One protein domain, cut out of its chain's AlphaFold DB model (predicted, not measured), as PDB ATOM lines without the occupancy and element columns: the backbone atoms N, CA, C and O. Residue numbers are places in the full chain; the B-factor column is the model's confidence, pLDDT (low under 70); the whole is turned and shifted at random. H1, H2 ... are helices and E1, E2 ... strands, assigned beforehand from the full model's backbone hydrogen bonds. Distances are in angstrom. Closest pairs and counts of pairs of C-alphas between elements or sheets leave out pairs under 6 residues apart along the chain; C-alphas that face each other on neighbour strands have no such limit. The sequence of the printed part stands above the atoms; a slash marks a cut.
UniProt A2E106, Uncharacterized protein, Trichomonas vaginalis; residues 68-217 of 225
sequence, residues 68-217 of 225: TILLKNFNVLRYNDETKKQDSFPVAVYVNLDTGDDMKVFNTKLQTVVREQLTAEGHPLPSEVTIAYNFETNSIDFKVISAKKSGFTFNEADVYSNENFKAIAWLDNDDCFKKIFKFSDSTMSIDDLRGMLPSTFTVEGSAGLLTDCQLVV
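This is residues 68 to 217 of the 225 residues of an uncharacterized protein of Trichomonas vaginalis (UniProt A2E106). Two antiparallel sheets lie face to face as a sandwich, one layer E2-E1-E5 and the other E3-E4-E7-E6, with the long helix H1 along one side, bridging edge strands E2 and E3. On the opposite side the helical hairpin H3-H4 packs beside E5, E7 and E6, and short H2 sits by the start of E1, grazing both sheets. The printed part has 150 residues, with four named helices and seven named strands in the order E1 E2 H1 E3 E4 E5 H2 H3 H4 E6 E7, class mixed. It is compact, with a radius of gyration of the C-alphas of 14.9 A and spans of 48 by 35 by 29 A.

Find C-alpha 68 at (184.379, 317.972, 322.482); from there E1 runs 34.8 A to residue 80. E2, residues 85 to 97, covers 37.8 A, and H1, residues 103 to 121, 27.8 A. Next come E3 at residues 129 to 134, E4 at 139 to 144 and E5 at 150 to 154. Then look for H2 at 163 to 169, H3 at 175 to 184 and H4 at 190 to 196. E6 spans residues 201 to 206; E7, residues 209 to 216, bends by 51 degrees at residue 212 and ends at C-alpha 216, (186.856, 336.545, 325.582).

In the strongly twisted sheet E2 E1 E5, the hairpin E1 and E2 has N 71 and O 93 at 2.9 A, and E1 and E5 have N 77 and O 151 at 2.8 A, within hydrogen-bond range. In the other sheet look for N 132 and O 141 at 3.0 A between E3 and E4, N 142 and O 213 at 2.8 A between E4 and E7, and N 204 and O 212 at 2.8 A between E7 and E6. Between the sheets, the closest C-alphas of E5 and E7 are Gly 151 and Thr 211, 4.6 A apart. H1 is on both sheets: its height over the sheet E3 E4 E7 E6 is 8.7 A, where it lies over E3 with the closest C-alphas those of Asn 107 and Ala 132 at 5.7 A, and its height over the sheet E2 E1 E5 is 8.0 A, where it lies over E2 and, only just, with 3 of its C-alphas, over E1, the closest C-alphas of E2 and H1 being those of Val 95 and Leu 110 at 6.2 A. H3 and H4 touch at Phe 183 and Leu 193, C-alphas 6.7 A apart, with a shallow tilt of 17 degrees, opposite ways. H4 lies over E6 at a height of 8.7 A. Every O i to N i+4 pair is within hydrogen-bond range in H2, H3 and H4, and 14 of 15 in H1.

The C-alphas farthest apart, of Glu 82 and Gly 100, are 48.2 A apart. The printed part has no cut and no long link. Its mean pLDDT is 87.1, and residue 100 is under 70.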
ATOM      1  N   THR A  68     183.423 317.733 323.562       84.31
ATOM      2  CA  THR A  68     184.379 317.972 322.482       84.31
ATOM      3  C   THR A  68     184.387 319.455 322.153       84.31
ATOM      4  O   THR A  68     183.328 320.016 321.873       84.31
ATOM      5  N   ILE A  69     185.562 320.074 322.150       86.94
ATOM      6  CA  ILE A  69     185.810 321.427 321.652       86.94
ATOM      7  C   ILE A  69     186.465 321.304 320.278       86.94
ATOM      8  O   ILE A  69     187.488 320.628 320.145       86.94
ATOM      9  N   LEU A  70     185.865 321.932 319.261       90.75
ATOM     10  CA  LEU A  70     186.341 321.856 317.883       90.75
ATOM     11  C   LEU A  70     186.398 323.237 317.218       90.75
ATOM     12  O   LEU A  70     185.381 323.924 317.167       90.75
ATOM     13  N   LEU A  71     187.554 323.563 316.633       93.06
ATOM     14  CA  LEU A  71     187.759 324.663 315.684       93.06
ATOM     15  C   LEU A  71     188.633 324.163 314.521       93.06
ATOM     16  O   LEU A  71     189.688 323.566 314.744       93.06
ATOM     17  N   LYS A  72     188.188 324.377 313.284       93.31
ATOM     18  CA  LYS A  72     188.842 323.928 312.042       93.31
ATOM     19  C   LYS A  72     189.017 325.089 311.063       93.31
ATOM     20  O   LYS A  72     188.593 326.208 311.333       93.31
ATOM     21  N   ASN A  73     189.595 324.780 309.898       92.00
ATOM     22  CA  ASN A  73     189.813 325.719 308.793       92.00
ATOM     23  C   ASN A  73     190.691 326.898 309.205       92.00
ATOM     24  O   ASN A  73     190.472 328.024 308.776       92.00
ATOM     25  N   PHE A  74     191.668 326.613 310.055       89.69
ATOM     26  CA  PHE A  74     192.629 327.557 310.580       89.69
ATOM     27  C   PHE A  74     194.009 327.125 310.094       89.69
ATOM     28  O   PHE A  74     194.370 325.955 310.207       89.69
ATOM     29  N   ASN A  75     194.777 328.055 309.537       91.62
ATOM     30  CA  ASN A  75     196.132 327.777 309.088       91.62
ATOM     31  C   ASN A  75     197.091 328.757 309.748       91.62
ATOM     32  O   ASN A  75     196.814 329.954 309.826       91.62
ATOM     33  N   VAL A  76     198.259 328.260 310.134       92.56
ATOM     34  CA  VAL A  76     199.406 329.104 310.453       92.56
ATOM     35  C   VAL A  76     200.206 329.308 309.172       92.56
ATOM     36  O   VAL A  76     200.421 328.377 308.400       92.56
ATOM     37  N   LEU A  77     200.626 330.539 308.924       91.19
ATOM     38  CA  LEU A  77     201.298 330.951 307.702       91.19
ATOM     39  C   LEU A  77     202.736 331.370 308.005       91.19
ATOM     40  O   LEU A  77     203.014 332.048 309.003       91.19
ATOM     41  N   ARG A  78     203.656 331.004 307.114       91.19
ATOM     42  CA  ARG A  78     205.065 331.404 307.166       91.19
ATOM     43  C   ARG A  78     205.504 331.927 305.817       91.19
ATOM     44  O   ARG A  78     205.459 331.209 304.829       91.19
ATOM     45  N   TYR A  79     206.004 333.153 305.780       89.31
ATOM     46  CA  TYR A  79     206.732 333.609 304.608       89.31
ATOM     47  C   TYR A  79     208.124 332.975 304.575       89.31
ATOM     48  O   TYR A  79     208.868 333.016 305.560       89.31
ATOM     49  N   ASN A  80     208.467 332.399 303.433       88.38
ATOM     50  CA  ASN A  80     209.756 331.796 303.171       88.38
ATOM     51  C   ASN A  80     210.590 332.748 302.307       88.38
ATOM     52  O   ASN A  80     210.307 332.973 301.128       88.38
ATOM     53  N   ASP A  81     211.632 333.321 302.910       85.75
ATOM     54  CA  ASP A  81     212.495 334.292 302.242       85.75
ATOM     55  C   ASP A  81     213.311 333.698 301.089       85.75
ATOM     56  O   ASP A  81     213.691 334.446 300.185       85.75
ATOM     57  N   GLU A  82     213.570 332.390 301.093       88.06
ATOM     58  CA  GLU A  82     214.341 331.705 300.051       88.06
ATOM     59  C   GLU A  82     213.475 331.452 298.819       88.06
ATOM     60  O   GLU A  82     213.857 331.790 297.699       88.06
ATOM     61  N   THR A  83     212.273 330.909 299.024       89.06
ATOM     62  CA  THR A  83     211.354 330.565 297.929       89.06
ATOM     63  C   THR A  83     210.469 331.734 297.495       89.06
ATOM     64  O   THR A  83     209.814 331.642 296.456       89.06
ATOM     65  N   LYS A  84     210.443 332.828 298.274       88.62
ATOM     66  CA  LYS A  84     209.544 333.987 298.114       88.62
ATOM     67  C   LYS A  84     208.062 333.595 298.098       88.62
ATOM     68  O   LYS A  84     207.242 334.265 297.472       88.62
ATOM     69  N   LYS A  85     207.716 332.496 298.772       88.75
ATOM     70  CA  LYS A  85     206.353 331.966 298.878       88.75
ATOM     71  C   LYS A  85     205.885 331.958 300.325       88.75
ATOM     72  O   LYS A  85     206.681 332.046 301.256       88.75
ATOM     73  N   GLN A  86     204.572 331.874 300.491       88.31
ATOM     74  CA  GLN A  86     203.950 331.684 301.789       88.31
ATOM     75  C   GLN A  86     203.611 330.207 301.963       88.31
ATOM     76  O   GLN A  86     202.766 329.675 301.243       88.31
ATOM     77  N   ASP A  87     204.276 329.574 302.918       90.38
ATOM     78  CA  ASP A  87     203.975 328.221 303.356       90.38
ATOM     79  C   ASP A  87     202.767 328.271 304.302       90.38
ATOM     80  O   ASP A  87     202.601 329.219 305.083       90.38
ATOM     81  N   SER A  88     201.897 327.271 304.197       90.94
ATOM     82  CA  SER A  88     200.622 327.218 304.908       90.94
ATOM     83  C   SER A  88     200.472 325.889 305.623       90.94
ATOM     84  O   SER A  88     200.457 324.842 304.983       90.94
ATOM     85  N   PHE A  89     200.284 325.954 306.936       91.31
ATOM     86  CA  PHE A  89     200.248 324.802 307.825       91.31
ATOM     87  C   PHE A  89     198.857 324.700 308.445       91.31
ATOM     88  O   PHE A  89     198.500 325.548 309.270       91.31
ATOM     89  N   PRO A  90     198.033 323.726 308.028       90.56
ATOM     90  CA  PRO A  90     196.705 323.556 308.589       90.56
ATOM     91  C   PRO A  90     196.817 323.127 310.052       90.56
ATOM     92  O   PRO A  90     197.540 322.191 310.386       90.56
ATOM     93  N   VAL A  91     196.081 323.807 310.921       89.88
ATOM     94  CA  VAL A  91     196.004 323.496 312.345       89.88
ATOM     95  C   VAL A  91     194.533 323.395 312.736       89.88
ATOM     96  O   VAL A  91     193.693 324.209 312.356       89.88
ATOM     97  N   ALA A  92     194.197 322.376 313.514       89.75
ATOM     98  CA  ALA A  92     192.865 322.207 314.071       89.75
ATOM     99  C   ALA A  92     192.934 322.126 315.592       89.75
ATOM    100  O   ALA A  92     193.786 321.442 316.162       89.75
ATOM    101  N   VAL A  93     191.981 322.776 316.255       89.75
ATOM    102  CA  VAL A  93     191.711 322.539 317.670       89.75
ATOM    103  C   VAL A  93     190.706 321.406 317.749       89.75
ATOM    104  O   VAL A  93     189.561 321.555 317.329       89.75
ATOM    105  N   TYR A  94     191.133 320.276 318.296       91.31
ATOM    106  CA  TYR A  94     190.262 319.157 318.625       91.31
ATOM    107  C   TYR A  94     190.619 318.662 320.023       91.31
ATOM    108  O   TYR A  94     191.627 317.988 320.215       91.31
ATOM    109  N   VAL A  95     189.808 319.037 321.011       90.00
ATOM    110  CA  VAL A  95     190.050 318.707 322.418       90.00
ATOM    111  C   VAL A  95     188.830 318.006 322.986       90.00
ATOM    112  O   VAL A  95     187.744 318.576 323.032       90.00
ATOM    113  N   ASN A  96     189.019 316.776 323.457       85.62
ATOM    114  CA  ASN A  96     188.011 316.061 324.229       85.62
ATOM    115  C   ASN A  96     188.271 316.273 325.717       85.62
ATOM    116  O   ASN A  96     189.344 315.935 326.223       85.62
ATOM    117  N   LEU A  97     187.286 316.843 326.401       79.31
ATOM    118  CA  LEU A  97     187.261 316.992 327.847       79.31
ATOM    119  C   LEU A  97     186.421 315.876 328.449       79.31
ATOM    120  O   LEU A  97     185.294 315.645 328.008       79.31
ATOM    121  N   ASP A  98     186.975 315.217 329.453       76.81
ATOM    122  CA  ASP A  98     186.290 314.208 330.242       76.81
ATOM    123  C   ASP A  98     185.493 314.870 331.373       76.81
ATOM    124  O   ASP A  98     185.658 316.051 331.695       76.81
ATOM    125  N   THR A  99     184.585 314.111 331.983       70.62
ATOM    126  CA  THR A  99     183.820 314.600 333.134       70.62
ATOM    127  C   THR A  99     184.768 314.944 334.282       70.62
ATOM    128  O   THR A  99     185.444 314.064 334.809       70.62
ATOM    129  N   GLY A 100     184.767 316.209 334.708       64.12
ATOM    130  CA  GLY A 100     185.625 316.697 335.792       64.12
ATOM    131  C   GLY A 100     186.973 317.272 335.350       64.12
ATOM    132  O   GLY A 100     187.707 317.749 336.214       64.12
ATOM    133  N   ASP A 101     187.282 317.288 334.049       71.50
ATOM    134  CA  ASP A 101     188.433 318.036 333.538       71.50
ATOM    135  C   ASP A 101     188.262 319.536 333.812       71.50
ATOM    136  O   ASP A 101     187.218 320.130 333.520       71.50
ATOM    137  N   ASP A 102     189.310 320.151 334.358       72.62
ATOM    138  CA  ASP A 102     189.360 321.584 334.620       72.62
ATOM    139  C   ASP A 102     190.011 322.363 333.460       72.62
ATOM    140  O   ASP A 102     190.476 321.815 332.454       72.62
ATOM    141  N   MET A 103     190.073 323.686 333.608       74.69
ATOM    142  CA  MET A 103     190.666 324.561 332.598       74.69
ATOM    143  C   MET A 103     192.178 324.394 332.430       74.69
ATOM    144  O   MET A 103     192.711 324.753 331.379       74.69
ATOM    145  N   LYS A 104     192.885 323.841 333.422       82.12
ATOM    146  CA  LYS A 104     194.311 323.523 333.277       82.12
ATOM    147  C   LYS A 104     194.470 322.314 332.369       82.12
ATOM    148  O   LYS A 104     195.275 322.374 331.443       82.12
ATOM    149  N   VAL A 105     193.655 321.274 332.569       84.75
ATOM    150  CA  VAL A 105     193.626 320.093 331.697       84.75
ATOM    151  C   VAL A 105     193.237 320.480 330.272       84.75
ATOM    152  O   VAL A 105     193.907 320.054 329.331       84.75
ATOM    153  N   PHE A 106     192.225 321.340 330.097       84.12
ATOM    154  CA  PHE A 106     191.879 321.891 328.781       84.12
ATOM    155  C   PHE A 106     193.082 322.556 328.110       84.12
ATOM    156  O   PHE A 106     193.405 322.222 326.969       84.12
ATOM    157  N   ASN A 107     193.774 323.446 328.824       88.81
ATOM    158  CA  ASN A 107     194.911 324.171 328.271       88.81
ATOM    159  C   ASN A 107     196.079 323.232 327.920       88.81
ATOM    160  O   ASN A 107     196.681 323.372 326.860       88.81
ATOM    161  N   THR A 108     196.362 322.230 328.760       92.31
ATOM    162  CA  THR A 108     197.374 321.204 328.472       92.31
ATOM    163  C   THR A 108     197.017 320.396 327.226       92.31
ATOM    164  O   THR A 108     197.857 320.253 326.341       92.31
ATOM    165  N   LYS A 109     195.777 319.897 327.115       93.44
ATOM    166  CA  LYS A 109     195.320 319.140 325.936       93.44
ATOM    167  C   LYS A 109     195.409 319.993 324.663       93.44
ATOM    168  O   LYS A 109     195.907 319.517 323.647       93.44
ATOM    169  N   LEU A 110     194.991 321.257 324.734       91.38
ATOM    170  CA  LEU A 110     195.059 322.213 323.627       91.38
ATOM    171  C   LEU A 110     196.502 322.448 323.151       91.38
ATOM    172  O   LEU A 110     196.787 322.316 321.961       91.38
ATOM    173  N   GLN A 111     197.420 322.736 324.074       91.62
ATOM    174  CA  GLN A 111     198.832 322.964 323.755       91.62
ATOM    175  C   GLN A 111     199.500 321.725 323.153       91.62
ATOM    176  O   GLN A 111     200.267 321.853 322.198       91.62
ATOM    177  N   THR A 112     199.194 320.529 323.667       92.88
ATOM    178  CA  THR A 112     199.698 319.266 323.110       92.88
ATOM    179  C   THR A 112     199.251 319.089 321.661       92.88
ATOM    180  O   THR A 112     200.095 318.895 320.790       92.88
ATOM    181  N   VAL A 113     197.954 319.254 321.383       91.88
ATOM    182  CA  VAL A 113     197.377 319.101 320.036       91.88
ATOM    183  C   VAL A 113     198.016 320.057 319.024       91.88
ATOM    184  O   VAL A 113     198.307 319.660 317.896       91.88
ATOM    185  N   VAL A 114     198.256 321.310 319.415       90.19
ATOM    186  CA  VAL A 114     198.881 322.317 318.540       90.19
ATOM    187  C   VAL A 114     200.361 322.017 318.326       90.19
ATOM    188  O   VAL A 114     200.853 322.075 317.198       90.19
ATOM    189  N   ARG A 115     201.078 321.646 319.392       90.81
ATOM    190  CA  ARG A 115     202.499 321.308 319.314       90.81
ATOM    191  C   ARG A 115     202.750 320.097 318.426       90.81
ATOM    192  O   ARG A 115     203.692 320.132 317.641       90.81
ATOM    193  N   GLU A 116     201.950 319.042 318.545       91.25
ATOM    194  CA  GLU A 116     202.098 317.825 317.737       91.25
ATOM    195  C   GLU A 116     201.913 318.115 316.243       91.25
ATOM    196  O   GLU A 116     202.752 317.707 315.440       91.25
ATOM    197  N   GLN A 117     200.889 318.897 315.882       90.75
ATOM    198  CA  GLN A 117     200.630 319.294 314.493       90.75
ATOM    199  C   GLN A 117     201.771 320.133 313.903       90.75
ATOM    200  O   GLN A 117     202.239 319.849 312.806       90.75
ATOM    201  N   LEU A 118     202.279 321.123 314.643       88.50
ATOM    202  CA  LEU A 118     203.365 321.984 314.153       88.50
ATOM    203  C   LEU A 118     204.734 321.286 314.145       88.50
ATOM    204  O   LEU A 118     205.585 321.599 313.317       88.50
ATOM    205  N   THR A 119     204.967 320.330 315.050       86.31
ATOM    206  CA  THR A 119     206.234 319.576 315.088       86.31
ATOM    207  C   THR A 119     206.383 318.675 313.863       86.31
ATOM    208  O   THR A 119     207.497 318.522 313.368       86.31
ATOM    209  N   ALA A 120     205.282 318.108 313.359       75.12
ATOM    210  CA  ALA A 120     205.295 317.270 312.160       75.12
ATOM    211  C   ALA A 120     205.763 318.036 310.907       75.12
ATOM    212  O   ALA A 120     206.426 317.461 310.050       75.12
ATOM    213  N   GLU A 121     205.460 319.332 310.840       71.88
ATOM    214  CA  GLU A 121     205.738 320.199 309.689       71.88
ATOM    215  C   GLU A 121     207.106 320.906 309.774       71.88
ATOM    216  O   GLU A 121     207.642 321.389 308.778       71.88
ATOM    217  N   GLY A 122     207.697 320.986 310.971       72.12
ATOM    218  CA  GLY A 122     209.010 321.591 311.223       72.12
ATOM    219  C   GLY A 122     209.016 323.123 311.309       72.12
ATOM    220  O   GLY A 122     209.851 323.672 312.031       72.12
ATOM    221  N   HIS A 123     208.080 323.823 310.656       77.19
ATOM    222  CA  HIS A 123     207.899 325.276 310.762       77.19
ATOM    223  C   HIS A 123     206.426 325.715 310.593       77.19
ATOM    224  O   HIS A 123     205.695 325.059 309.868       77.19
ATOM    225  N   PRO A 124     206.007 326.868 311.167       84.94
ATOM    226  CA  PRO A 124     206.648 327.573 312.278       84.94
ATOM    227  C   PRO A 124     206.908 326.652 313.469       84.94
ATOM    228  O   PRO A 124     206.249 325.629 313.633       84.94
ATOM    229  N   LEU A 125     207.902 326.998 314.285       89.06
ATOM    230  CA  LEU A 125     208.214 326.213 315.469       89.06
ATOM    231  C   LEU A 125     207.022 326.271 316.433       89.06
ATOM    232  O   LEU A 125     206.432 327.341 316.599       89.06
ATOM    233  N   PRO A 126     206.713 325.181 317.153       88.31
ATOM    234  CA  PRO A 126     205.651 325.195 318.154       88.31
ATOM    235  C   PRO A 126     205.786 326.312 319.197       88.31
ATOM    236  O   PRO A 126     204.788 326.795 319.706       88.31
ATOM    237  N   SER A 127     207.010 326.755 319.507       90.19
ATOM    238  CA  SER A 127     207.266 327.860 320.440       90.19
ATOM    239  C   SER A 127     206.857 329.238 319.912       90.19
ATOM    240  O   SER A 127     206.767 330.182 320.688       90.19
ATOM    241  N   GLU A 128     206.661 329.377 318.602       91.94
ATOM    242  CA  GLU A 128     206.249 330.627 317.959       91.94
ATOM    243  C   GLU A 128     204.729 330.781 317.923       91.94
ATOM    244  O   GLU A 128     204.234 331.857 317.602       91.94
ATOM    245  N   VAL A 129     203.981 329.722 318.241       92.44
ATOM    246  CA  VAL A 129     202.521 329.696 318.174       92.44
ATOM    247  C   VAL A 129     201.961 329.387 319.554       92.44
ATOM    248  O   VAL A 129     202.262 328.363 320.158       92.44
ATOM    249  N   THR A 130     201.105 330.266 320.054       91.69
ATOM    250  CA  THR A 130     200.336 330.054 321.276       91.69
ATOM    251  C   THR A 130     198.869 329.970 320.911       91.69
ATOM    252  O   THR A 130     198.309 330.926 320.389       91.69
ATOM    253  N   ILE A 131     198.242 328.836 321.203       92.06
ATOM    254  CA  ILE A 131     196.784 328.729 321.263       92.06
ATOM    255  C   ILE A 131     196.470 328.194 322.649       92.06
ATOM    256  O   ILE A 131     196.795 327.047 322.958       92.06
ATOM    257  N   ALA A 132     195.954 329.053 323.519       90.62
ATOM    258  CA  ALA A 132     195.843 328.749 324.938       90.62
ATOM    259  C   ALA A 132     194.680 329.498 325.582       90.62
ATOM    260  O   ALA A 132     194.330 330.599 325.174       90.62
ATOM    261  N   TYR A 133     194.115 328.918 326.635       87.38
ATOM    262  CA  TYR A 133     193.237 329.654 327.532       87.38
ATOM    263  C   TYR A 133     194.063 330.463 328.538       87.38
ATOM    264  O   TYR A 133     194.930 329.920 329.233       87.38
ATOM    265  N   ASN A 134     193.763 331.753 328.634       84.19
ATOM    266  CA  ASN A 134     194.359 332.694 329.564       84.19
ATOM    267  C   ASN A 134     193.410 332.932 330.745       84.19
ATOM    268  O   ASN A 134     192.303 333.442 330.588       84.19
ATOM    269  N   PHE A 135     193.861 332.554 331.941       79.38
ATOM    270  CA  PHE A 135     193.070 332.648 333.167       79.38
ATOM    271  C   PHE A 135     192.871 334.086 333.650       79.38
ATOM    272  O   PHE A 135     191.865 334.365 334.294       79.38
ATOM    273  N   GLU A 136     193.817 334.981 333.362       85.00
ATOM    274  CA  GLU A 136     193.788 336.364 333.847       85.00
ATOM    275  C   GLU A 136     192.796 337.202 333.046       85.00
ATOM    276  O   GLU A 136     192.002 337.952 333.610       85.00
ATOM    277  N   THR A 137     192.814 337.037 331.724       77.62
ATOM    278  CA  THR A 137     191.927 337.757 330.802       77.62
ATOM    279  C   THR A 137     190.649 336.986 330.487       77.62
ATOM    280  O   THR A 137     189.755 337.536 329.849       77.62
ATOM    281  N   ASN A 138     190.550 335.730 330.942       78.56
ATOM    282  CA  ASN A 138     189.434 334.827 330.673       78.56
ATOM    283  C   ASN A 138     189.117 334.764 329.168       78.56
ATOM    284  O   ASN A 138     188.011 335.062 328.715       78.56
ATOM    285  N   SER A 139     190.134 334.429 328.379       83.69
ATOM    286  CA  SER A 139     190.054 334.404 326.919       83.69
ATOM    287  C   SER A 139     190.816 333.220 326.337       83.69
ATOM    288  O   SER A 139     191.687 332.647 326.990       83.69
ATOM    289  N   ILE A 140     190.464 332.824 325.116       88.94
ATOM    290  CA  ILE A 140     191.296 331.937 324.305       88.94
ATOM    291  C   ILE A 140     192.161 332.831 323.422       88.94
ATOM    292  O   ILE A 140     191.649 333.547 322.561       88.94
ATOM    293  N   ASP A 141     193.463 332.783 323.664       92.06
ATOM    294  CA  ASP A 141     194.481 333.539 322.954       92.06
ATOM    295  C   ASP A 141     195.008 332.712 321.780       92.06
ATOM    296  O   ASP A 141     195.463 331.586 321.976       92.06
ATOM    297  N   PHE A 142     194.998 333.293 320.583       93.56
ATOM    298  CA  PHE A 142     195.678 332.803 319.387       93.56
ATOM    299  C   PHE A 142     196.775 333.802 319.037       93.56
ATOM    300  O   PHE A 142     196.485 334.898 318.567       93.56
ATOM    301  N   LYS A 143     198.036 333.444 319.269       94.31
ATOM    302  CA  LYS A 143     199.177 334.340 319.070       94.31
ATOM    303  C   LYS A 143     200.253 333.670 318.247       94.31
ATOM    304  O   LYS A 143     200.602 332.516 318.491       94.31
ATOM    305  N   VAL A 144     200.812 334.415 317.308       93.12
ATOM    306  CA  VAL A 144     201.983 334.012 316.537       93.12
ATOM    307  C   VAL A 144     203.065 335.057 316.752       93.12
ATOM    308  O   VAL A 144     202.972 336.178 316.256       93.12
ATOM    309  N   ILE A 145     204.094 334.681 317.508       91.12
ATOM    310  CA  ILE A 145     205.237 335.531 317.830       91.12
ATOM    311  C   ILE A 145     206.448 334.949 317.123       91.12
ATOM    312  O   ILE A 145     206.973 333.903 317.502       91.12
ATOM    313  N   SER A 146     206.897 335.635 316.077       88.56
ATOM    314  CA  SER A 146     208.033 335.185 315.291       88.56
ATOM    315  C   SER A 146     208.870 336.343 314.769       88.56
ATOM    316  O   SER A 146     208.355 337.408 314.443       88.56
ATOM    317  N   ALA A 147     210.176 336.098 314.637       85.62
ATOM    318  CA  ALA A 147     211.106 337.009 313.980       85.62
ATOM    319  C   ALA A 147     210.919 337.061 312.451       85.62
ATOM    320  O   ALA A 147     211.333 338.026 311.813       85.62
ATOM    321  N   LYS A 148     210.316 336.028 311.850       87.88
ATOM    322  CA  LYS A 148     209.989 335.983 310.417       87.88
ATOM    323  C   LYS A 148     208.519 336.344 310.213       87.88
ATOM    324  O   LYS A 148     207.693 336.086 311.087       87.88
ATOM    325  N   LYS A 149     208.177 336.878 309.032       89.50
ATOM    326  CA  LYS A 149     206.791 337.228 308.684       89.50
ATOM    327  C   LYS A 149     205.899 335.986 308.780       89.50
ATOM    328  O   LYS A 149     205.988 335.075 307.956       89.50
ATOM    329  N   SER A 150     205.053 335.973 309.801       91.19
ATOM    330  CA  SER A 150     204.133 334.890 310.114       91.19
ATOM    331  C   SER A 150     202.877 335.415 310.771       91.19
ATOM    332  O   SER A 150     202.860 336.507 311.328       91.19
ATOM    333  N   GLY A 151     201.843 334.598 310.701       93.06
ATOM    334  CA  GLY A 151     200.566 334.843 311.337       93.06
ATOM    335  C   GLY A 151     199.660 333.651 311.098       93.06
ATOM    336  O   GLY A 151     200.136 332.563 310.776       93.06
ATOM    337  N   PHE A 152     198.364 333.857 311.215       91.62
ATOM    338  CA  PHE A 152     197.364 332.857 310.897       91.62
ATOM    339  C   PHE A 152     196.254 333.434 310.026       91.62
ATOM    340  O   PHE A 152     196.079 334.651 309.903       91.62
ATOM    341  N   THR A 153     195.520 332.520 309.408       90.25
ATOM    342  CA  THR A 153     194.351 332.782 308.575       90.25
ATOM    343  C   THR A 153     193.260 331.770 308.895       90.25
ATOM    344  O   THR A 153     193.533 330.672 309.388       90.25
ATOM    345  N   PHE A 154     192.029 332.135 308.567       90.06
ATOM    346  CA  PHE A 154     190.927 331.198 308.445       90.06
ATOM    347  C   PHE A 154     190.619 330.998 306.965       90.06
ATOM    348  O   PHE A 154     190.577 331.973 306.231       90.06
ATOM    349  N   ASN A 155     190.402 329.762 306.520       90.12
ATOM    350  CA  ASN A 155     190.005 329.481 305.135       90.12
ATOM    351  C   ASN A 155     188.499 329.690 304.958       90.12
ATOM    352  O   ASN A 155     187.754 329.632 305.934       90.12
ATOM    353  N   GLU A 156     188.026 329.871 303.725       91.50
ATOM    354  CA  GLU A 156     186.589 329.891 303.444       91.50
ATOM    355  C   GLU A 156     185.938 328.559 303.838       91.50
ATOM    356  O   GLU A 156     186.375 327.487 303.413       91.50
ATOM    357  N   ALA A 157     184.898 328.623 304.667       91.88
ATOM    358  CA  ALA A 157     184.123 327.459 305.061       91.88
ATOM    359  C   ALA A 157     182.711 327.852 305.507       91.88
ATOM    360  O   ALA A 157     182.466 328.957 305.997       91.88
ATOM    361  N   ASP A 158     181.784 326.902 305.411       90.69
ATOM    362  CA  ASP A 158     180.443 327.062 305.978       90.69
ATOM    363  C   ASP A 158     180.430 326.889 307.497       90.69
ATOM    364  O   ASP A 158     179.653 327.552 308.187       90.69
ATOM    365  N   VAL A 159     181.298 326.010 308.009       92.50
ATOM    366  CA  VAL A 159     181.398 325.642 309.425       92.50
ATOM    367  C   VAL A 159     182.858 325.679 309.857       92.50
ATOM    368  O   VAL A 159     183.717 325.043 309.245       92.50
ATOM    369  N   TYR A 160     183.120 326.380 310.950       94.19
ATOM    370  CA  TYR A 160     184.432 326.514 311.575       94.19
ATOM    371  C   TYR A 160     184.480 325.808 312.916       94.19
ATOM    372  O   TYR A 160     185.486 325.176 313.239       94.19
ATOM    373  N   SER A 161     183.399 325.890 313.691       92.06
ATOM    374  CA  SER A 161     183.391 325.439 315.074       92.06
ATOM    375  C   SER A 161     182.134 324.646 315.420       92.06
ATOM    376  O   SER A 161     181.094 324.752 314.764       92.06
ATOM    377  N   ASN A 162     182.230 323.793 316.440       86.19
ATOM    378  CA  ASN A 162     181.063 323.072 316.948       86.19
ATOM    379  C   ASN A 162     180.300 323.889 318.002       86.19
ATOM    380  O   ASN A 162     180.822 324.846 318.565       86.19
ATOM    381  N   GLU A 163     179.074 323.467 318.323       82.50
ATOM    382  CA  GLU A 163     178.212 324.164 319.295       82.50
ATOM    383  C   GLU A 163     178.864 324.337 320.673       82.50
ATOM    384  O   GLU A 163     178.675 325.358 321.326       82.50
ATOM    385  N   ASN A 164     179.699 323.388 321.105       81.94
ATOM    386  CA  ASN A 164     180.426 323.521 322.366       81.94
ATOM    387  C   ASN A 164     181.471 324.642 322.320       81.94
ATOM    388  O   ASN A 164     181.599 325.371 323.300       81.94
ATOM    389  N   PHE A 165     182.215 324.779 321.214       84.38
ATOM    390  CA  PHE A 165     183.159 325.881 321.031       84.38
ATOM    391  C   PHE A 165     182.417 327.222 321.024       84.38
ATOM    392  O   PHE A 165     182.786 328.133 321.762       84.38
ATOM    393  N   LYS A 166     181.321 327.324 320.265       81.56
ATOM    394  CA  LYS A 166     180.478 328.529 320.221       81.56
ATOM    395  C   LYS A 166     179.942 328.897 321.602       81.56
ATOM    396  O   LYS A 166     180.052 330.047 322.014       81.56
ATOM    397  N   ALA A 167     179.457 327.914 322.360       75.19
ATOM    398  CA  ALA A 167     178.940 328.125 323.708       75.19
ATOM    399  C   ALA A 167     180.009 328.642 324.684       75.19
ATOM    400  O   ALA A 167     179.718 329.524 325.493       75.19
ATOM    401  N   ILE A 168     181.249 328.134 324.623       72.56
ATOM    402  CA  ILE A 168     182.326 328.651 325.485       72.56
ATOM    403  C   ILE A 168     182.798 330.035 325.027       72.56
ATOM    404  O   ILE A 168     183.046 330.897 325.860       72.56
ATOM    405  N   ALA A 169     182.865 330.273 323.721       74.25
ATOM    406  CA  ALA A 169     183.310 331.536 323.141       74.25
ATOM    407  C   ALA A 169     182.218 332.620 323.088       74.25
ATOM    408  O   ALA A 169     182.483 333.730 322.634       74.25
ATOM    409  N   TRP A 170     181.002 332.301 323.539       73.75
ATOM    410  CA  TRP A 170     179.833 333.175 323.461       73.75
ATOM    411  C   TRP A 170     179.559 333.674 322.032       73.75
ATOM    412  O   TRP A 170     179.396 334.866 321.775       73.75
ATOM    413  N   LEU A 171     179.557 332.740 321.085       79.12
ATOM    414  CA  LEU A 171     179.269 333.006 319.682       79.12
ATOM    415  C   LEU A 171     177.878 332.490 319.337       79.12
ATOM    416  O   LEU A 171     177.554 331.342 319.625       79.12
ATOM    417  N   ASP A 172     177.088 333.321 318.664       80.25
ATOM    418  CA  ASP A 172     175.787 332.901 318.137       80.25
ATOM    419  C   ASP A 172     175.953 331.992 316.908       80.25
ATOM    420  O   ASP A 172     175.161 331.079 316.672       80.25
ATOM    421  N   ASN A 173     176.986 332.247 316.099       86.38
ATOM    422  CA  ASN A 173     177.293 331.511 314.878       86.38
ATOM    423  C   ASN A 173     178.771 331.691 314.471       86.38
ATOM    424  O   ASN A 173     179.549 332.346 315.162       86.38
ATOM    425  N   ASP A 174     179.151 331.120 313.324       90.81
ATOM    426  CA  ASP A 174     180.514 331.199 312.786       90.81
ATOM    427  C   ASP A 174     180.768 332.429 311.875       90.81
ATOM    428  O   ASP A 174     181.823 332.526 311.243       90.81
ATOM    429  N   ASP A 175     179.848 333.400 311.781       92.19
ATOM    430  CA  ASP A 175     179.994 334.554 310.874       92.19
ATOM    431  C   ASP A 175     181.217 335.416 311.212       92.19
ATOM    432  O   ASP A 175     181.782 336.068 310.329       92.19
ATOM    433  N   CYS A 176     181.666 335.415 312.473       91.81
ATOM    434  CA  CYS A 176     182.916 336.065 312.867       91.81
ATOM    435  C   CYS A 176     184.122 335.487 312.115       91.81
ATOM    436  O   CYS A 176     184.950 336.250 311.626       91.81
ATOM    437  N   PHE A 177     184.193 334.166 311.934       92.88
ATOM    438  CA  PHE A 177     185.294 333.523 311.215       92.88
ATOM    439  C   PHE A 177     185.247 333.821 309.717       92.88
ATOM    440  O   PHE A 177     186.289 334.058 309.112       92.88
ATOM    441  N   LYS A 178     184.049 333.939 309.132       92.06
ATOM    442  CA  LYS A 178     183.882 334.394 307.741       92.06
ATOM    443  C   LYS A 178     184.361 335.835 307.546       92.06
ATOM    444  O   LYS A 178     184.955 336.156 306.519       92.06
ATOM    445  N   LYS A 179     184.126 336.716 308.526       91.75
ATOM    446  CA  LYS A 179     184.666 338.089 308.520       91.75
ATOM    447  C   LYS A 179     186.192 338.080 308.628       91.75
ATOM    448  O   LYS A 179     186.846 338.792 307.875       91.75
ATOM    449  N   ILE A 180     186.751 337.237 309.498       90.81
ATOM    450  CA  ILE A 180     188.204 337.078 309.625       90.81
ATOM    451  C   ILE A 180     188.821 336.562 308.318       90.81
ATOM    452  O   ILE A 180     189.824 337.111 307.872       90.81
ATOM    453  N   PHE A 181     188.202 335.577 307.658       89.62
ATOM    454  CA  PHE A 181     188.656 335.090 306.353       89.62
ATOM    455  C   PHE A 181     188.756 336.221 305.320       89.62
ATOM    456  O   PHE A 181     189.769 336.335 304.639       89.62
ATOM    457  N   LYS A 182     187.763 337.118 305.247       87.75
ATOM    458  CA  LYS A 182     187.801 338.267 304.325       87.75
ATOM    459  C   LYS A 182     189.002 339.188 304.558       87.75
ATOM    460  O   LYS A 182     189.573 339.696 303.591       87.75
ATOM    461  N   PHE A 183     189.396 339.405 305.815       87.81
ATOM    462  CA  PHE A 183     190.633 340.124 306.131       87.81
ATOM    463  C   PHE A 183     191.859 339.367 305.618       87.81
ATOM    464  O   PHE A 183     192.732 339.965 304.990       87.81
ATOM    465  N   SER A 184     191.905 338.053 305.835       82.81
ATOM    466  CA  SER A 184     193.008 337.217 305.365       82.81
ATOM    467  C   SER A 184     193.112 337.136 303.837       82.81
ATOM    468  O   SER A 184     194.217 337.052 303.307       82.81
ATOM    469  N   ASP A 185     191.992 337.256 303.125       81.69
ATOM    470  CA  ASP A 185     191.937 337.383 301.660       81.69
ATOM    471  C   ASP A 185     192.231 338.821 301.172       81.69
ATOM    472  O   ASP A 185     192.058 339.163 300.007       81.69
ATOM    473  N   SER A 186     192.693 339.704 302.068       80.12
ATOM    474  CA  SER A 186     193.039 341.105 301.776       80.12
ATOM    475  C   SER A 186     191.887 341.936 301.191       80.12
ATOM    476  O   SER A 186     192.117 342.954 300.540       80.12
ATOM    477  N   THR A 187     190.638 341.537 301.451       81.38
ATOM    478  CA  THR A 187     189.434 342.253 300.984       81.38
ATOM    479  C   THR A 187     188.954 343.336 301.955       81.38
ATOM    480  O   THR A 187     188.035 344.088 301.634       81.38
ATOM    481  N   MET A 188     189.567 343.437 303.140       88.25
ATOM    482  CA  MET A 188     189.278 344.460 304.151       88.25
ATOM    483  C   MET A 188     190.521 344.812 304.976       88.25
ATOM    484  O   MET A 188     191.458 344.014 305.069       88.25
ATOM    485  N   SER A 189     190.522 345.993 305.599       90.50
ATOM    486  CA  SER A 189     191.577 346.395 306.535       90.50
ATOM    487  C   SER A 189     191.381 345.777 307.929       90.50
ATOM    488  O   SER A 189     190.309 345.268 308.259       90.50
ATOM    489  N   ILE A 190     192.418 345.834 308.776       91.62
ATOM    490  CA  ILE A 190     192.322 345.367 310.170       91.62
ATOM    491  C   ILE A 190     191.346 346.221 310.994       91.62
ATOM    492  O   ILE A 190     190.666 345.698 311.873       91.62
ATOM    493  N   ASP A 191     191.237 347.517 310.693       91.81
ATOM    494  CA  ASP A 191     190.333 348.424 311.401       91.81
ATOM    495  C   ASP A 191     188.871 348.186 310.999       91.81
ATOM    496  O   ASP A 191     187.997 348.162 311.868       91.81
ATOM    497  N   ASP A 192     188.613 347.882 309.721       92.56
ATOM    498  CA  ASP A 192     187.288 347.435 309.271       92.56
ATOM    499  C   ASP A 192     186.895 346.118 309.953       92.56
ATOM    500  O   ASP A 192     185.785 345.997 310.475       92.56
ATOM    501  N   LEU A 193     187.816 345.146 310.015       93.06
ATOM    502  CA  LEU A 193     187.575 343.874 310.700       93.06
ATOM    503  C   LEU A 193     187.198 344.101 312.170       93.06
ATOM    504  O   LEU A 193     186.198 343.552 312.635       93.06
ATOM    505  N   ARG A 194     187.960 344.935 312.891       94.31
ATOM    506  CA  ARG A 194     187.677 345.292 314.293       94.31
ATOM    507  C   ARG A 194     186.290 345.906 314.463       94.31
ATOM    508  O   ARG A 194     185.603 345.568 315.419       94.31
ATOM    509  N   GLY A 195     185.855 346.750 313.527       93.25
ATOM    510  CA  GLY A 195     184.510 347.335 313.535       93.25
ATOM    511  C   GLY A 195     183.380 346.331 313.269       93.25
ATOM    512  O   GLY A 195     182.235 346.585 313.637       93.25
ATOM    513  N   MET A 196     183.680 345.191 312.637       93.00
ATOM    514  CA  MET A 196     182.695 344.163 312.276       93.00
ATOM    515  C   MET A 196     182.624 342.987 313.256       93.00
ATOM    516  O   MET A 196     181.639 342.234 313.230       93.00
ATOM    517  N   LEU A 197     183.674 342.763 314.047       91.69
ATOM    518  CA  LEU A 197     183.720 341.683 315.024       91.69
ATOM    519  C   LEU A 197     182.920 342.041 316.288       91.69
ATOM    520  O   LEU A 197     182.830 343.211 316.659       91.69
ATOM    521  N   PRO A 198     182.320 341.046 316.965       86.19
ATOM    522  CA  PRO A 198     181.734 341.260 318.283       86.19
ATOM    523  C   PRO A 198     182.779 341.779 319.276       86.19
ATOM    524  O   PRO A 198     183.959 341.453 319.169       86.19
ATOM    525  N   SER A 199     182.335 342.486 320.316       83.62
ATOM    526  CA  SER A 199     183.214 343.008 321.375       83.62
ATOM    527  C   SER A 199     183.932 341.926 322.195       83.62
ATOM    528  O   SER A 199     184.742 342.250 323.056       83.62
ATOM    529  N   THR A 200     183.607 340.648 321.982       83.06
ATOM    530  CA  THR A 200     184.316 339.502 322.563       83.06
ATOM    531  C   THR A 200     185.635 339.201 321.853       83.06
ATOM    532  O   THR A 200     186.426 338.432 322.390       83.06
ATOM    533  N   PHE A 201     185.896 339.798 320.686       90.56
ATOM    534  CA  PHE A 201     187.154 339.654 319.963       90.56
ATOM    535  C   PHE A 201     188.049 340.880 320.126       90.56
ATOM    536  O   PHE A 201     187.622 342.014 319.917       90.56
ATOM    537  N   THR A 202     189.329 340.619 320.353       92.31
ATOM    538  CA  THR A 202     190.416 341.572 320.125       92.31
ATOM    539  C   THR A 202     191.319 340.984 319.058       92.31
ATOM    540  O   THR A 202     191.730 339.836 319.180       92.31
ATOM    541  N   VAL A 203     191.625 341.743 318.006       94.00
ATOM    542  CA  VAL A 203     192.484 341.268 316.912       94.00
ATOM    543  C   VAL A 203     193.597 342.257 316.592       94.00
ATOM    544  O   VAL A 203     193.393 343.478 316.552       94.00
ATOM    545  N   GLU A 204     194.771 341.710 316.306       93.19
ATOM    546  CA  GLU A 204     195.923 342.416 315.766       93.19
ATOM    547  C   GLU A 204     196.472 341.665 314.560       93.19
ATOM    548  O   GLU A 204     196.508 340.433 314.501       93.19
ATOM    549  N   GLY A 205     196.918 342.429 313.575       86.81
ATOM    550  CA  GLY A 205     197.451 341.870 312.353       86.81
ATOM    551  C   GLY A 205     198.062 342.937 311.471       86.81
ATOM    552  O   GLY A 205     197.820 344.134 311.631       86.81
ATOM    553  N   SER A 206     198.866 342.485 310.520       77.19
ATOM    554  CA  SER A 206     199.479 343.342 309.513       77.19
ATOM    555  C   SER A 206     199.654 342.575 308.207       77.19
ATOM    556  O   SER A 206     199.802 341.354 308.202       77.19
ATOM    557  N   ALA A 207     199.620 343.295 307.082       75.88
ATOM    558  CA  ALA A 207     199.865 342.738 305.749       75.88
ATOM    559  C   ALA A 207     199.036 341.472 305.416       75.88
ATOM    560  O   ALA A 207     199.584 340.514 304.871       75.88
ATOM    561  N   GLY A 208     197.742 341.474 305.768       75.56
ATOM    562  CA  GLY A 208     196.803 340.371 305.504       75.56
ATOM    563  C   GLY A 208     196.939 339.162 306.438       75.56
ATOM    564  O   GLY A 208     196.291 338.145 306.219       75.56
ATOM    565  N   LEU A 209     197.778 339.246 307.475       84.94
ATOM    566  CA  LEU A 209     198.000 338.174 308.445       84.94
ATOM    567  C   LEU A 209     197.556 338.615 309.837       84.94
ATOM    568  O   LEU A 209     197.916 339.708 310.279       84.94
ATOM    569  N   LEU A 210     196.819 337.754 310.542       91.44
ATOM    570  CA  LEU A 210     196.564 337.949 311.966       91.44
ATOM    571  C   LEU A 210     197.740 337.413 312.776       91.44
ATOM    572  O   LEU A 210     198.233 336.316 312.520       91.44
ATOM    573  N   THR A 211     198.195 338.187 313.750       92.81
ATOM    574  CA  THR A 211     199.286 337.806 314.662       92.81
ATOM    575  C   THR A 211     198.789 337.608 316.084       92.81
ATOM    576  O   THR A 211     199.387 336.828 316.819       92.81
ATOM    577  N   ASP A 212     197.687 338.263 316.451       94.12
ATOM    578  CA  ASP A 212     197.000 338.077 317.727       94.12
ATOM    579  C   ASP A 212     195.481 338.071 317.491       94.12
ATOM    580  O   ASP A 212     194.940 338.913 316.769       94.12
ATOM    581  N   CYS A 213     194.788 337.103 318.074       92.94
ATOM    582  CA  CYS A 213     193.342 337.098 318.223       92.94
ATOM    583  C   CYS A 213     193.016 336.578 319.617       92.94
ATOM    584  O   CYS A 213     193.269 335.415 319.930       92.94
ATOM    585  N   GLN A 214     192.398 337.421 320.428       92.38
ATOM    586  CA  GLN A 214     191.890 337.054 321.739       92.38
ATOM    587  C   GLN A 214     190.376 336.953 321.666       92.38
ATOM    588  O   GLN A 214     189.708 337.865 321.179       92.38
ATOM    589  N   LEU A 215     189.844 335.843 322.163       89.81
ATOM    590  CA  LEU A 215     188.414 335.579 322.220       89.81
ATOM    591  C   LEU A 215     187.984 335.460 323.677       89.81
ATOM    592  O   LEU A 215     188.250 334.445 324.323       89.81
ATOM    593  N   VAL A 216     187.355 336.508 324.205       81.38
ATOM    594  CA  VAL A 216     186.856 336.545 325.582       81.38
ATOM    595  C   VAL A 216     185.773 335.491 325.761       81.38
ATOM    596  O   VAL A 216     184.812 335.405 325.000       81.38
ATOM    597  N   VAL A 217     185.920 334.703 326.816       70.00
ATOM    598  CA  VAL A 217     185.043 333.594 327.162       70.00
ATOM    599  C   VAL A 217     184.141 334.022 328.313       70.00
ATOM    600  O   VAL A 217     184.614 334.298 329.405       70.00
TER     601      VAL A 217